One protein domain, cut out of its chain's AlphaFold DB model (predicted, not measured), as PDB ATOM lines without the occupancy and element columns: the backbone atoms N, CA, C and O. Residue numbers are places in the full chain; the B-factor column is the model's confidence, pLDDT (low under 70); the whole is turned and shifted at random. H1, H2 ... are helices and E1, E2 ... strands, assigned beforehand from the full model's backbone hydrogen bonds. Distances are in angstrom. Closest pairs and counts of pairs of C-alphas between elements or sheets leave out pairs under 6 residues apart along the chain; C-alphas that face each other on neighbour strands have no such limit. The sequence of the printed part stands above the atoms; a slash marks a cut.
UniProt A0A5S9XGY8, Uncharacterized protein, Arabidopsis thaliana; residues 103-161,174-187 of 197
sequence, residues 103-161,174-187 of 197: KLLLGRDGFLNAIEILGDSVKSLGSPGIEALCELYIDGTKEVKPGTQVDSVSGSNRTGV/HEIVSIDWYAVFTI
ATOM      1  N   LYS A 103     185.473 217.761 140.994       87.81
ATOM      2  CA  LYS A 103     184.787 216.708 141.766       87.81
ATOM      3  C   LYS A 103     184.855 216.918 143.288       87.81
ATOM      4  O   LYS A 103     183.936 216.504 143.984       87.81
ATOM      5  N   LEU A 104     185.915 217.553 143.796       87.69
ATOM      6  CA  LEU A 104     186.052 217.881 145.217       87.69
ATOM      7  C   LEU A 104     184.985 218.892 145.668       87.69
ATOM      8  O   LEU A 104     184.479 218.786 146.779       87.69
ATOM      9  N   LEU A 105     184.624 219.825 144.783       87.19
ATOM     10  CA  LEU A 105     183.635 220.879 145.029       87.19
ATOM     11  C   LEU A 105     182.200 220.435 144.705       87.19
ATOM     12  O   LEU A 105     181.251 220.995 145.237       87.19
ATOM     13  N   LEU A 106     182.032 219.424 143.850       89.94
ATOM     14  CA  LEU A 106     180.723 218.865 143.480       89.94
ATOM     15  C   LEU A 106     180.243 217.740 144.419       89.94
ATOM     16  O   LEU A 106     179.136 217.229 144.253       89.94
ATOM     17  N   GLY A 107     181.077 217.302 145.366       87.50
ATOM     18  CA  GLY A 107     180.725 216.267 146.342       87.50
ATOM     19  C   GLY A 107     179.738 216.749 147.412       87.50
ATOM     20  O   GLY A 107     179.455 217.938 147.520       87.50
ATOM     21  N   ARG A 108     179.252 215.822 148.254       92.75
ATOM     22  CA  ARG A 108     178.342 216.125 149.380       92.75
ATOM     23  C   ARG A 108     178.893 217.226 150.299       92.75
ATOM     24  O   ARG A 108     178.139 218.101 150.702       92.75
ATOM     25  N   ASP A 109     180.200 217.205 150.550       94.69
ATOM     26  CA  ASP A 109     180.895 218.168 151.416       94.69
ATOM     27  C   ASP A 109     181.588 219.285 150.614       94.69
ATOM     28  O   ASP A 109     182.466 219.981 151.118       94.69
ATOM     29  N   GLY A 110     181.212 219.472 149.345       92.62
ATOM     30  CA  GLY A 110     181.906 220.368 148.421       92.62
ATOM     31  C   GLY A 110     181.988 221.824 148.883       92.62
ATOM     32  O   GLY A 110     183.014 222.473 148.690       92.62
ATOM     33  N   PHE A 111     180.949 222.316 149.562       93.38
ATOM     34  CA  PHE A 111     180.943 223.652 150.161       93.38
ATOM     35  C   PHE A 111     181.924 223.781 151.337       93.38
ATOM     36  O   PHE A 111     182.633 224.780 151.430       93.38
ATOM     37  N   LEU A 112     182.010 222.765 152.203       94.81
ATOM     38  CA  LEU A 112     182.972 222.749 153.311       94.81
ATOM     39  C   LEU A 112     184.405 222.682 152.783       94.81
ATOM     40  O   LEU A 112     185.240 223.475 153.204       94.81
ATOM     41  N   ASN A 113     184.653 221.842 151.775       93.25
ATOM     42  CA  ASN A 113     185.946 221.788 151.093       93.25
ATOM     43  C   ASN A 113     186.329 223.161 150.513       93.25
ATOM     44  O   ASN A 113     187.472 223.585 150.640       93.25
ATOM     45  N   ALA A 114     185.382 223.885 149.902       91.81
ATOM     46  CA  ALA A 114     185.634 225.233 149.390       91.81
ATOM     47  C   ALA A 114     186.004 226.223 150.510       91.81
ATOM     48  O   ALA A 114     186.937 227.010 150.343       91.81
ATOM     49  N   ILE A 115     185.304 226.171 151.651       94.50
ATOM     50  CA  ILE A 115     185.610 226.996 152.832       94.50
ATOM     51  C   ILE A 115     187.015 226.704 153.352       94.50
ATOM     52  O   ILE A 115     187.754 227.646 153.630       94.50
ATOM     53  N   GLU A 116     187.387 225.432 153.482       93.75
ATOM     54  CA  GLU A 116     188.710 225.035 153.968       93.75
ATOM     55  C   GLU A 116     189.810 225.526 153.024       93.75
ATOM     56  O   GLU A 116     190.724 226.223 153.462       93.75
ATOM     57  N   ILE A 117     189.663 225.284 151.715       90.81
ATOM     58  CA  ILE A 117     190.624 225.722 150.691       90.81
ATOM     59  C   ILE A 117     190.826 227.240 150.731       90.81
ATOM     60  O   ILE A 117     191.963 227.721 150.782       90.81
ATOM     61  N   LEU A 118     189.736 228.011 150.708       90.81
ATOM     62  CA  LEU A 118     189.806 229.474 150.712       90.81
ATOM     63  C   LEU A 118     190.323 230.002 152.053       90.81
ATOM     64  O   LEU A 118     191.160 230.905 152.086       90.81
ATOM     65  N   GLY A 119     189.852 229.431 153.160       90.44
ATOM     66  CA  GLY A 119     190.230 229.828 154.509       90.44
ATOM     67  C   GLY A 119     191.710 229.596 154.789       90.44
ATOM     68  O   GLY A 119     192.381 230.489 155.308       90.44
ATOM     69  N   ASP A 120     192.242 228.439 154.409       87.81
ATOM     70  CA  ASP A 120     193.657 228.124 154.590       87.81
ATOM     71  C   ASP A 120     194.544 228.967 153.674       87.81
ATOM     72  O   ASP A 120     195.585 229.459 154.116       87.81
ATOM     73  N   SER A 121     194.082 229.258 152.453       83.94
ATOM     74  CA  SER A 121     194.765 230.190 151.550       83.94
ATOM     75  C   SER A 121     194.875 231.591 152.166       83.94
ATOM     76  O   SER A 121     195.953 232.178 152.155       83.94
ATOM     77  N   VAL A 122     193.810 232.111 152.790       83.38
ATOM     78  CA  VAL A 122     193.844 233.419 153.475       83.38
ATOM     79  C   VAL A 122     194.737 233.387 154.718       83.38
ATOM     80  O   VAL A 122     195.527 234.309 154.923       83.38
ATOM     81  N   LYS A 123     194.664 232.334 155.542       84.38
ATOM     82  CA  LYS A 123     195.537 232.190 156.725       84.38
ATOM     83  C   LYS A 123     197.013 232.130 156.332       84.38
ATOM     84  O   LYS A 123     197.846 232.717 157.020       84.38
ATOM     85  N   SER A 124     197.330 231.477 155.214       74.25
ATOM     86  CA  SER A 124     198.698 231.389 154.696       74.25
ATOM     87  C   SER A 124     199.273 232.722 154.213       74.25
ATOM     88  O   SER A 124     200.454 232.774 153.915       74.25
ATOM     89  N   LEU A 125     198.498 233.812 154.164       71.12
ATOM     90  CA  LEU A 125     199.039 235.154 153.901       71.12
ATOM     91  C   LEU A 125     199.716 235.766 155.124       71.12
ATOM     92  O   LEU A 125     200.519 236.682 154.986       71.12
ATOM     93  N   GLY A 126     199.353 235.306 156.324       66.19
ATOM     94  CA  GLY A 126     199.872 235.846 157.577       66.19
ATOM     95  C   GLY A 126     201.246 235.302 157.972       66.19
ATOM     96  O   GLY A 126     201.799 235.768 158.963       66.19
ATOM     97  N   SER A 127     201.781 234.306 157.253       61.91
ATOM     98  CA  SER A 127     203.037 233.627 157.606       61.91
ATOM     99  C   SER A 127     204.254 233.977 156.724       61.91
ATOM    100  O   SER A 127     205.333 234.121 157.300       61.91
ATOM    101  N   PRO A 128     204.162 234.152 155.388       61.28
ATOM    102  CA  PRO A 128     205.291 234.466 154.520       61.28
ATOM    103  C   PRO A 128     205.326 235.954 154.135       61.28
ATOM    104  O   PRO A 128     204.296 236.607 153.983       61.28
ATOM    105  N   GLY A 129     206.525 236.486 153.886       67.88
ATOM    106  CA  GLY A 129     206.673 237.768 153.190       67.88
ATOM    107  C   GLY A 129     206.168 237.692 151.740       67.88
ATOM    108  O   GLY A 129     206.039 236.608 151.172       67.88
ATOM    109  N   ILE A 130     205.932 238.851 151.114       70.19
ATOM    110  CA  ILE A 130     205.398 238.980 149.739       70.19
ATOM    111  C   ILE A 130     206.143 238.103 148.712       70.19
ATOM    112  O   ILE A 130     205.531 237.595 147.780       70.19
ATOM    113  N   GLU A 131     207.451 237.897 148.881       71.94
ATOM    114  CA  GLU A 131     208.277 237.074 147.986       71.94
ATOM    115  C   GLU A 131     207.808 235.613 147.909       71.94
ATOM    116  O   GLU A 131     207.621 235.086 146.816       71.94
ATOM    117  N   ALA A 132     207.510 234.988 149.047       76.19
ATOM    118  CA  ALA A 132     207.032 233.609 149.071       76.19
ATOM    119  C   ALA A 132     205.609 233.479 148.498       76.19
ATOM    120  O   ALA A 132     205.292 232.483 147.851       76.19
ATOM    121  N   LEU A 133     204.760 234.504 148.653       75.62
ATOM    122  CA  LEU A 133     203.454 234.545 147.981       75.62
ATOM    123  C   LEU A 133     203.604 234.636 146.453       75.62
ATOM    124  O   LEU A 133     202.866 233.970 145.725       75.62
ATOM    125  N   CYS A 134     204.583 235.406 145.964       79.38
ATOM    126  CA  CYS A 134     204.941 235.458 144.545       79.38
ATOM    127  C   CYS A 134     205.366 234.092 144.008       79.38
ATOM    128  O   CYS A 134     204.874 233.679 142.958       79.38
ATOM    129  N   GLU A 135     206.255 233.396 144.715       81.44
ATOM    130  CA  GLU A 135     206.732 232.071 144.309       81.44
ATOM    131  C   GLU A 135     205.590 231.051 144.264       81.44
ATOM    132  O   GLU A 135     205.399 230.402 143.236       81.44
ATOM    133  N   LEU A 136     204.761 230.992 145.313       79.88
ATOM    134  CA  LEU A 136     203.595 230.103 145.369       79.88
ATOM    135  C   LEU A 136     202.620 230.349 144.215       79.88
ATOM    136  O   LEU A 136     202.134 229.401 143.595       79.88
ATOM    137  N   TYR A 137     202.339 231.618 143.907       83.75
ATOM    138  CA  TYR A 137     201.463 231.965 142.793       83.75
ATOM    139  C   TYR A 137     202.070 231.534 141.451       83.75
ATOM    140  O   TYR A 137     201.396 230.895 140.644       83.75
ATOM    141  N   ILE A 138     203.350 231.841 141.218       84.81
ATOM    142  CA  ILE A 138     204.056 231.474 139.983       84.81
ATOM    143  C   ILE A 138     204.067 229.956 139.800       84.81
ATOM    144  O   ILE A 138     203.710 229.473 138.725       84.81
ATOM    145  N   ASP A 139     204.440 229.202 140.827       85.56
ATOM    146  CA  ASP A 139     204.520 227.746 140.741       85.56
ATOM    147  C   ASP A 139     203.143 227.119 140.535       85.56
ATOM    148  O   ASP A 139     202.976 226.291 139.640       85.56
ATOM    149  N   GLY A 140     202.126 227.602 141.247       83.81
ATOM    150  CA  GLY A 140     200.750 227.170 141.034       83.81
ATOM    151  C   GLY A 140     200.257 227.406 139.600       83.81
ATOM    152  O   GLY A 140     199.604 226.533 139.028       83.81
ATOM    153  N   THR A 141     200.628 228.532 138.976       83.19
ATOM    154  CA  THR A 141     200.260 228.804 137.573       83.19
ATOM    155  C   THR A 141     200.980 227.917 136.555       83.19
ATOM    156  O   THR A 141     200.404 227.640 135.504       83.19
ATOM    157  N   LYS A 142     202.197 227.427 136.843       85.81
ATOM    158  CA  LYS A 142     202.915 226.494 135.948       85.81
ATOM    159  C   LYS A 142     202.214 225.142 135.842       85.81
ATOM    160  O   LYS A 142     202.272 224.504 134.795       85.81
ATOM    161  N   GLU A 143     201.530 224.732 136.906       81.00
ATOM    162  CA  GLU A 143     200.802 223.461 136.969       81.00
ATOM    163  C   GLU A 143     199.432 223.512 136.263       81.00
ATOM    164  O   GLU A 143     198.772 222.481 136.082       81.00
ATOM    165  N   VAL A 144     198.986 224.698 135.830       83.62
ATOM    166  CA  VAL A 144     197.714 224.871 135.119       83.62
ATOM    167  C   VAL A 144     197.846 224.357 133.687       83.62
ATOM    168  O   VAL A 144     198.548 224.917 132.846       83.62
ATOM    169  N   LYS A 145     197.118 223.281 133.381       84.81
ATOM    170  CA  LYS A 145     197.116 222.670 132.046       84.81
ATOM    171  C   LYS A 145     196.249 223.474 131.070       84.81
ATOM    172  O   LYS A 145     195.217 224.007 131.491       84.81
ATOM    173  N   PRO A 146     196.579 223.496 129.765       83.25
ATOM    174  CA  PRO A 146     195.693 224.054 128.747       83.25
ATOM    175  C   PRO A 146     194.287 223.444 128.832       83.25
ATOM    176  O   PRO A 146     194.144 222.228 128.954       83.25
ATOM    177  N   GLY A 147     193.256 224.290 128.792       80.00
ATOM    178  CA  GLY A 147     191.856 223.868 128.928       80.00
ATOM    179  C   GLY A 147     191.367 223.683 130.370       80.00
ATOM    180  O   GLY A 147     190.208 223.327 130.565       80.00
ATOM    181  N   THR A 148     192.205 223.937 131.382       81.62
ATOM    182  CA  THR A 148     191.740 224.032 132.775       81.62
ATOM    183  C   THR A 148     190.816 225.242 132.919       81.62
ATOM    184  O   THR A 148     191.178 226.339 132.498       81.62
ATOM    185  N   GLN A 149     189.641 225.053 133.524       79.81
ATOM    186  CA  GLN A 149     188.760 226.166 133.873       79.81
ATOM    187  C   GLN A 149     189.390 226.968 135.013       79.81
ATOM    188  O   GLN A 149     189.683 226.420 136.077       79.81
ATOM    189  N   VAL A 150     189.605 228.258 134.770       78.50
ATOM    190  CA  VAL A 150     190.140 229.202 135.747       78.50
ATOM    191  C   VAL A 150     189.191 230.383 135.800       78.50
ATOM    192  O   VAL A 150     189.028 231.088 134.809       78.50
ATOM    193  N   ASP A 151     188.605 230.588 136.969       81.81
ATOM    194  CA  ASP A 151     187.796 231.756 137.275       81.81
ATOM    195  C   ASP A 151     188.555 232.629 138.276       81.81
ATOM    196  O   ASP A 151     189.402 232.150 139.038       81.81
ATOM    197  N   SER A 152     188.267 233.926 138.277       81.62
ATOM    198  CA  SER A 152     188.848 234.852 139.247       81.62
ATOM    199  C   SER A 152     187.780 235.743 139.854       81.62
ATOM    200  O   SER A 152     186.713 235.951 139.274       81.62
ATOM    201  N   VAL A 153     188.072 236.241 141.051       86.31
ATOM    202  CA  VAL A 153     187.212 237.167 141.781       86.31
ATOM    203  C   VAL A 153     187.968 238.475 141.967       86.31
ATOM    204  O   VAL A 153     189.130 238.471 142.374       86.31
ATOM    205  N   SER A 154     187.307 239.589 141.676       83.62
ATOM    206  CA  SER A 154     187.815 240.942 141.905       83.62
ATOM    207  C   SER A 154     186.864 241.733 142.806       83.62
ATOM    208  O   SER A 154     185.707 241.366 143.004       83.62
ATOM    209  N   GLY A 155     187.342 242.844 143.354       85.25
ATOM    210  CA  GLY A 155     186.571 243.692 144.259       85.25
ATOM    211  C   GLY A 155     186.695 243.298 145.731       85.25
ATOM    212  O   GLY A 155     187.499 242.452 146.121       85.25
ATOM    213  N   SER A 156     185.946 244.004 146.573       84.94
ATOM    214  CA  SER A 156     185.970 243.863 148.025       84.94
ATOM    215  C   SER A 156     184.711 244.486 148.621       84.94
ATOM    216  O   SER A 156     184.205 245.492 148.125       84.94
ATOM    217  N   ASN A 157     184.240 243.926 149.733       87.50
ATOM    218  CA  ASN A 157     183.167 244.509 150.536       87.50
ATOM    219  C   ASN A 157     183.659 245.587 151.521       87.50
ATOM    220  O   ASN A 157     182.889 246.028 152.364       87.50
ATOM    221  N   ARG A 158     184.936 245.989 151.446       83.94
ATOM    222  CA  ARG A 158     185.567 246.954 152.367       83.94
ATOM    223  C   ARG A 158     185.977 248.271 151.710       83.94
ATOM    224  O   ARG A 158     186.723 249.041 152.302       83.94
ATOM    225  N   THR A 159     185.549 248.520 150.476       81.25
ATOM    226  CA  THR A 159     185.913 249.733 149.725       81.25
ATOM    227  C   THR A 159     185.191 250.987 150.216       81.25
ATOM    228  O   THR A 159     185.659 252.086 149.934       81.25
ATOM    229  N   GLY A 160     184.079 250.849 150.949       86.12
ATOM    230  CA  GLY A 160     183.376 251.969 151.582       86.12
ATOM    231  C   GLY A 160     182.689 252.915 150.597       86.12
ATOM    232  O   GLY A 160     182.470 254.085 150.912       86.12
ATOM    233  N   VAL A 161     182.352 252.438 149.394       88.19
ATOM    234  CA  VAL A 161     181.768 253.274 148.332       88.19
ATOM    235  C   VAL A 161     180.473 253.937 148.802       88.19
ATOM    236  O   VAL A 161     180.292 255.139 148.607       88.19
ATOM    237  N   HIS A 174     176.233 250.935 142.956       86.25
ATOM    238  CA  HIS A 174     177.613 250.982 142.481       86.25
ATOM    239  C   HIS A 174     177.912 249.733 141.647       86.25
ATOM    240  O   HIS A 174     177.668 248.617 142.097       86.25
ATOM    241  N   GLU A 175     178.500 249.922 140.465       86.94
ATOM    242  CA  GLU A 175     178.854 248.841 139.545       86.94
ATOM    243  C   GLU A 175     180.279 249.013 139.014       86.94
ATOM    244  O   GLU A 175     180.731 250.122 138.723       86.94
ATOM    245  N   ILE A 176     180.986 247.891 138.872       82.25
ATOM    246  CA  ILE A 176     182.335 247.845 138.303       82.25
ATOM    247  C   ILE A 176     182.200 247.479 136.824       82.25
ATOM    248  O   ILE A 176     182.167 246.307 136.473       82.25
ATOM    249  N   VAL A 177     182.145 248.483 135.951       83.88
ATOM    250  CA  VAL A 177     181.893 248.297 134.505       83.88
ATOM    251  C   VAL A 177     183.049 247.645 133.737       83.88
ATOM    252  O   VAL A 177     182.892 247.207 132.605       83.88
ATOM    253  N   SER A 178     184.246 247.572 134.324       79.38
ATOM    254  CA  SER A 178     185.426 247.018 133.649       79.38
ATOM    255  C   SER A 178     185.432 245.486 133.558       79.38
ATOM    256  O   SER A 178     186.406 244.924 133.060       79.38
ATOM    257  N   ILE A 179     184.403 244.806 134.072       73.69
ATOM    258  CA  ILE A 179     184.357 243.339 134.146       73.69
ATOM    259  C   ILE A 179     183.804 242.673 132.893       73.69
ATOM    260  O   ILE A 179     184.108 241.512 132.671       73.69
ATOM    261  N   ASP A 180     183.095 243.395 132.028       72.44
ATOM    262  CA  ASP A 180     182.445 242.813 130.840       72.44
ATOM    263  C   ASP A 180     183.431 242.142 129.869       72.44
ATOM    264  O   ASP A 180     183.064 241.298 129.054       72.44
ATOM    265  N   TRP A 181     184.706 242.518 129.961       59.78
ATOM    266  CA  TRP A 181     185.789 242.025 129.115       59.78
ATOM    267  C   TRP A 181     186.471 240.771 129.670       59.78
ATOM    268  O   TRP A 181     187.279 240.157 128.972       59.78
ATOM    269  N   TYR A 182     186.175 240.391 130.913       56.66
ATOM    270  CA  TYR A 182     186.867 239.325 131.619       56.66
ATOM    271  C   TYR A 182     185.845 238.395 132.286       56.66
ATOM    272  O   TYR A 182     184.922 238.849 132.947       56.66
ATOM    273  N   ALA A 183     186.014 237.076 132.157       65.06
ATOM    274  CA  ALA A 183     185.205 236.093 132.883       65.06
ATOM    275  C   ALA A 183     185.567 236.109 134.385       65.06
ATOM    276  O   ALA A 183     186.323 235.273 134.876       65.06
ATOM    277  N   VAL A 184     185.115 237.146 135.092       71.12
ATOM    278  CA  VAL A 184     185.518 237.487 136.460       71.12
ATOM    279  C   VAL A 184     184.266 237.748 137.277       71.12
ATOM    280  O   VAL A 184     183.391 238.508 136.869       71.12
ATOM    281  N   PHE A 185     184.199 237.153 138.461       83.81
ATOM    282  CA  PHE A 185     183.179 237.494 139.442       83.81
ATOM    283  C   PHE A 185     183.591 238.749 140.208       83.81
ATOM    284  O   PHE A 185     184.770 238.952 140.504       83.81
ATOM    285  N   THR A 186     182.626 239.577 140.590       83.94
ATOM    286  CA  THR A 186     182.878 240.722 141.468       83.94
ATOM    287  C   THR A 186     182.232 240.537 142.824       83.94
ATOM    288  O   THR A 186     181.143 239.981 142.953       83.94
ATOM    289  N   ILE A 187     182.919 241.031 143.848       88.94
ATOM    290  CA  ILE A 187     182.362 241.198 145.185       88.94
ATOM    291  C   ILE A 187     182.360 242.689 145.498       88.94
ATOM    292  O   ILE A 187     183.374 243.375 145.350       88.94
TER     293      ILE A 187
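What this domain is: This is residues 103 to 161 and 174 to 187 of the 197 residues of an uncharacterized protein of Arabidopsis thaliana (UniProt A0A5S9XGY8). This is an open, loose model without a packed core: a small ribbon of two parallel strands, E1 and E2, stands off to one side of two longer helices, H2 and H3, which are themselves held apart like the two sides of an open U. The short helix H1 makes a corner at the beginning of H2, and the stretches on either side of the cut, residues 157 to 161 and 174 to 183, lie beyond the ribbon. The printed part has 73 residues, with three named helices and two named strands in the order H1, H2, H3, E1, E2; the sheet's order is E1, E2, parallel, and the class is mixed, helices and strands. The whole is loose, with a radius of gyration of the C-alphas of 15.1 A, and spans 34 by 33 by 28 A.

Where its parts are: Strand E1 is residues 152 to 156, 12.9 A from first to last C-alpha, and E2 is residues 184 to 187, 10.0 A, ending with C-alpha 187 at (182.362, 241.198, 145.185). Helix H2, residues 110 to 123, is the longest at 19.9 A, from C-alpha 110 at (181.906, 220.368, 148.421). H3 is residues 130 to 142, 18.8 A long. H1, residues 103 to 106, measures 4.9 A and begins with C-alpha 103 at (184.787, 216.708, 141.766).

How they stand to each other: E1 and E2 are parallel neighbours, with 24 degrees between their directions. The C-alphas of Val 153 and Phe 185 face each other at 4.7 A. N 154 and O 185 are within hydrogen-bond range at 2.9 A, as are N 187 and O 154 at 2.9 A. H2 is apart from both strands. H2 and H3 are apart too, and H3 touches no helix. H1 and H2 touch only at the corner by their tight link, H2 with residues 110 to 114 alone; their closest C-alphas are those of Leu 104 and Gly 110, 5.8 A apart. H1 is apart from H3, E1 and E2, and H3 is apart from E2. In H2 and H3 every O i to N i+4 pair is within hydrogen-bond range; H1 is too short for such a pair.

The domain as a whole: The two C-alphas farthest apart are those of Pro 146 and Gly 160, at 38.1 A. Residues 115 to 123 of H2 stand free, as do residues 126 to 132, of which 130 to 132 belong to H3, and residues 134 to 149, of which 134 to 142 belong to H3. Residues 162 to 173 are cut out, with 7.5 A between C-alphas 161 and 174; the link from E1 to E2 runs across this cut. The links H2 to H3, of 6 residues, and H3 to E1, of 9 residues, are short. The mean pLDDT of the printed part is 82.1, with residues 126 to 129 and 181 to 183 under 70.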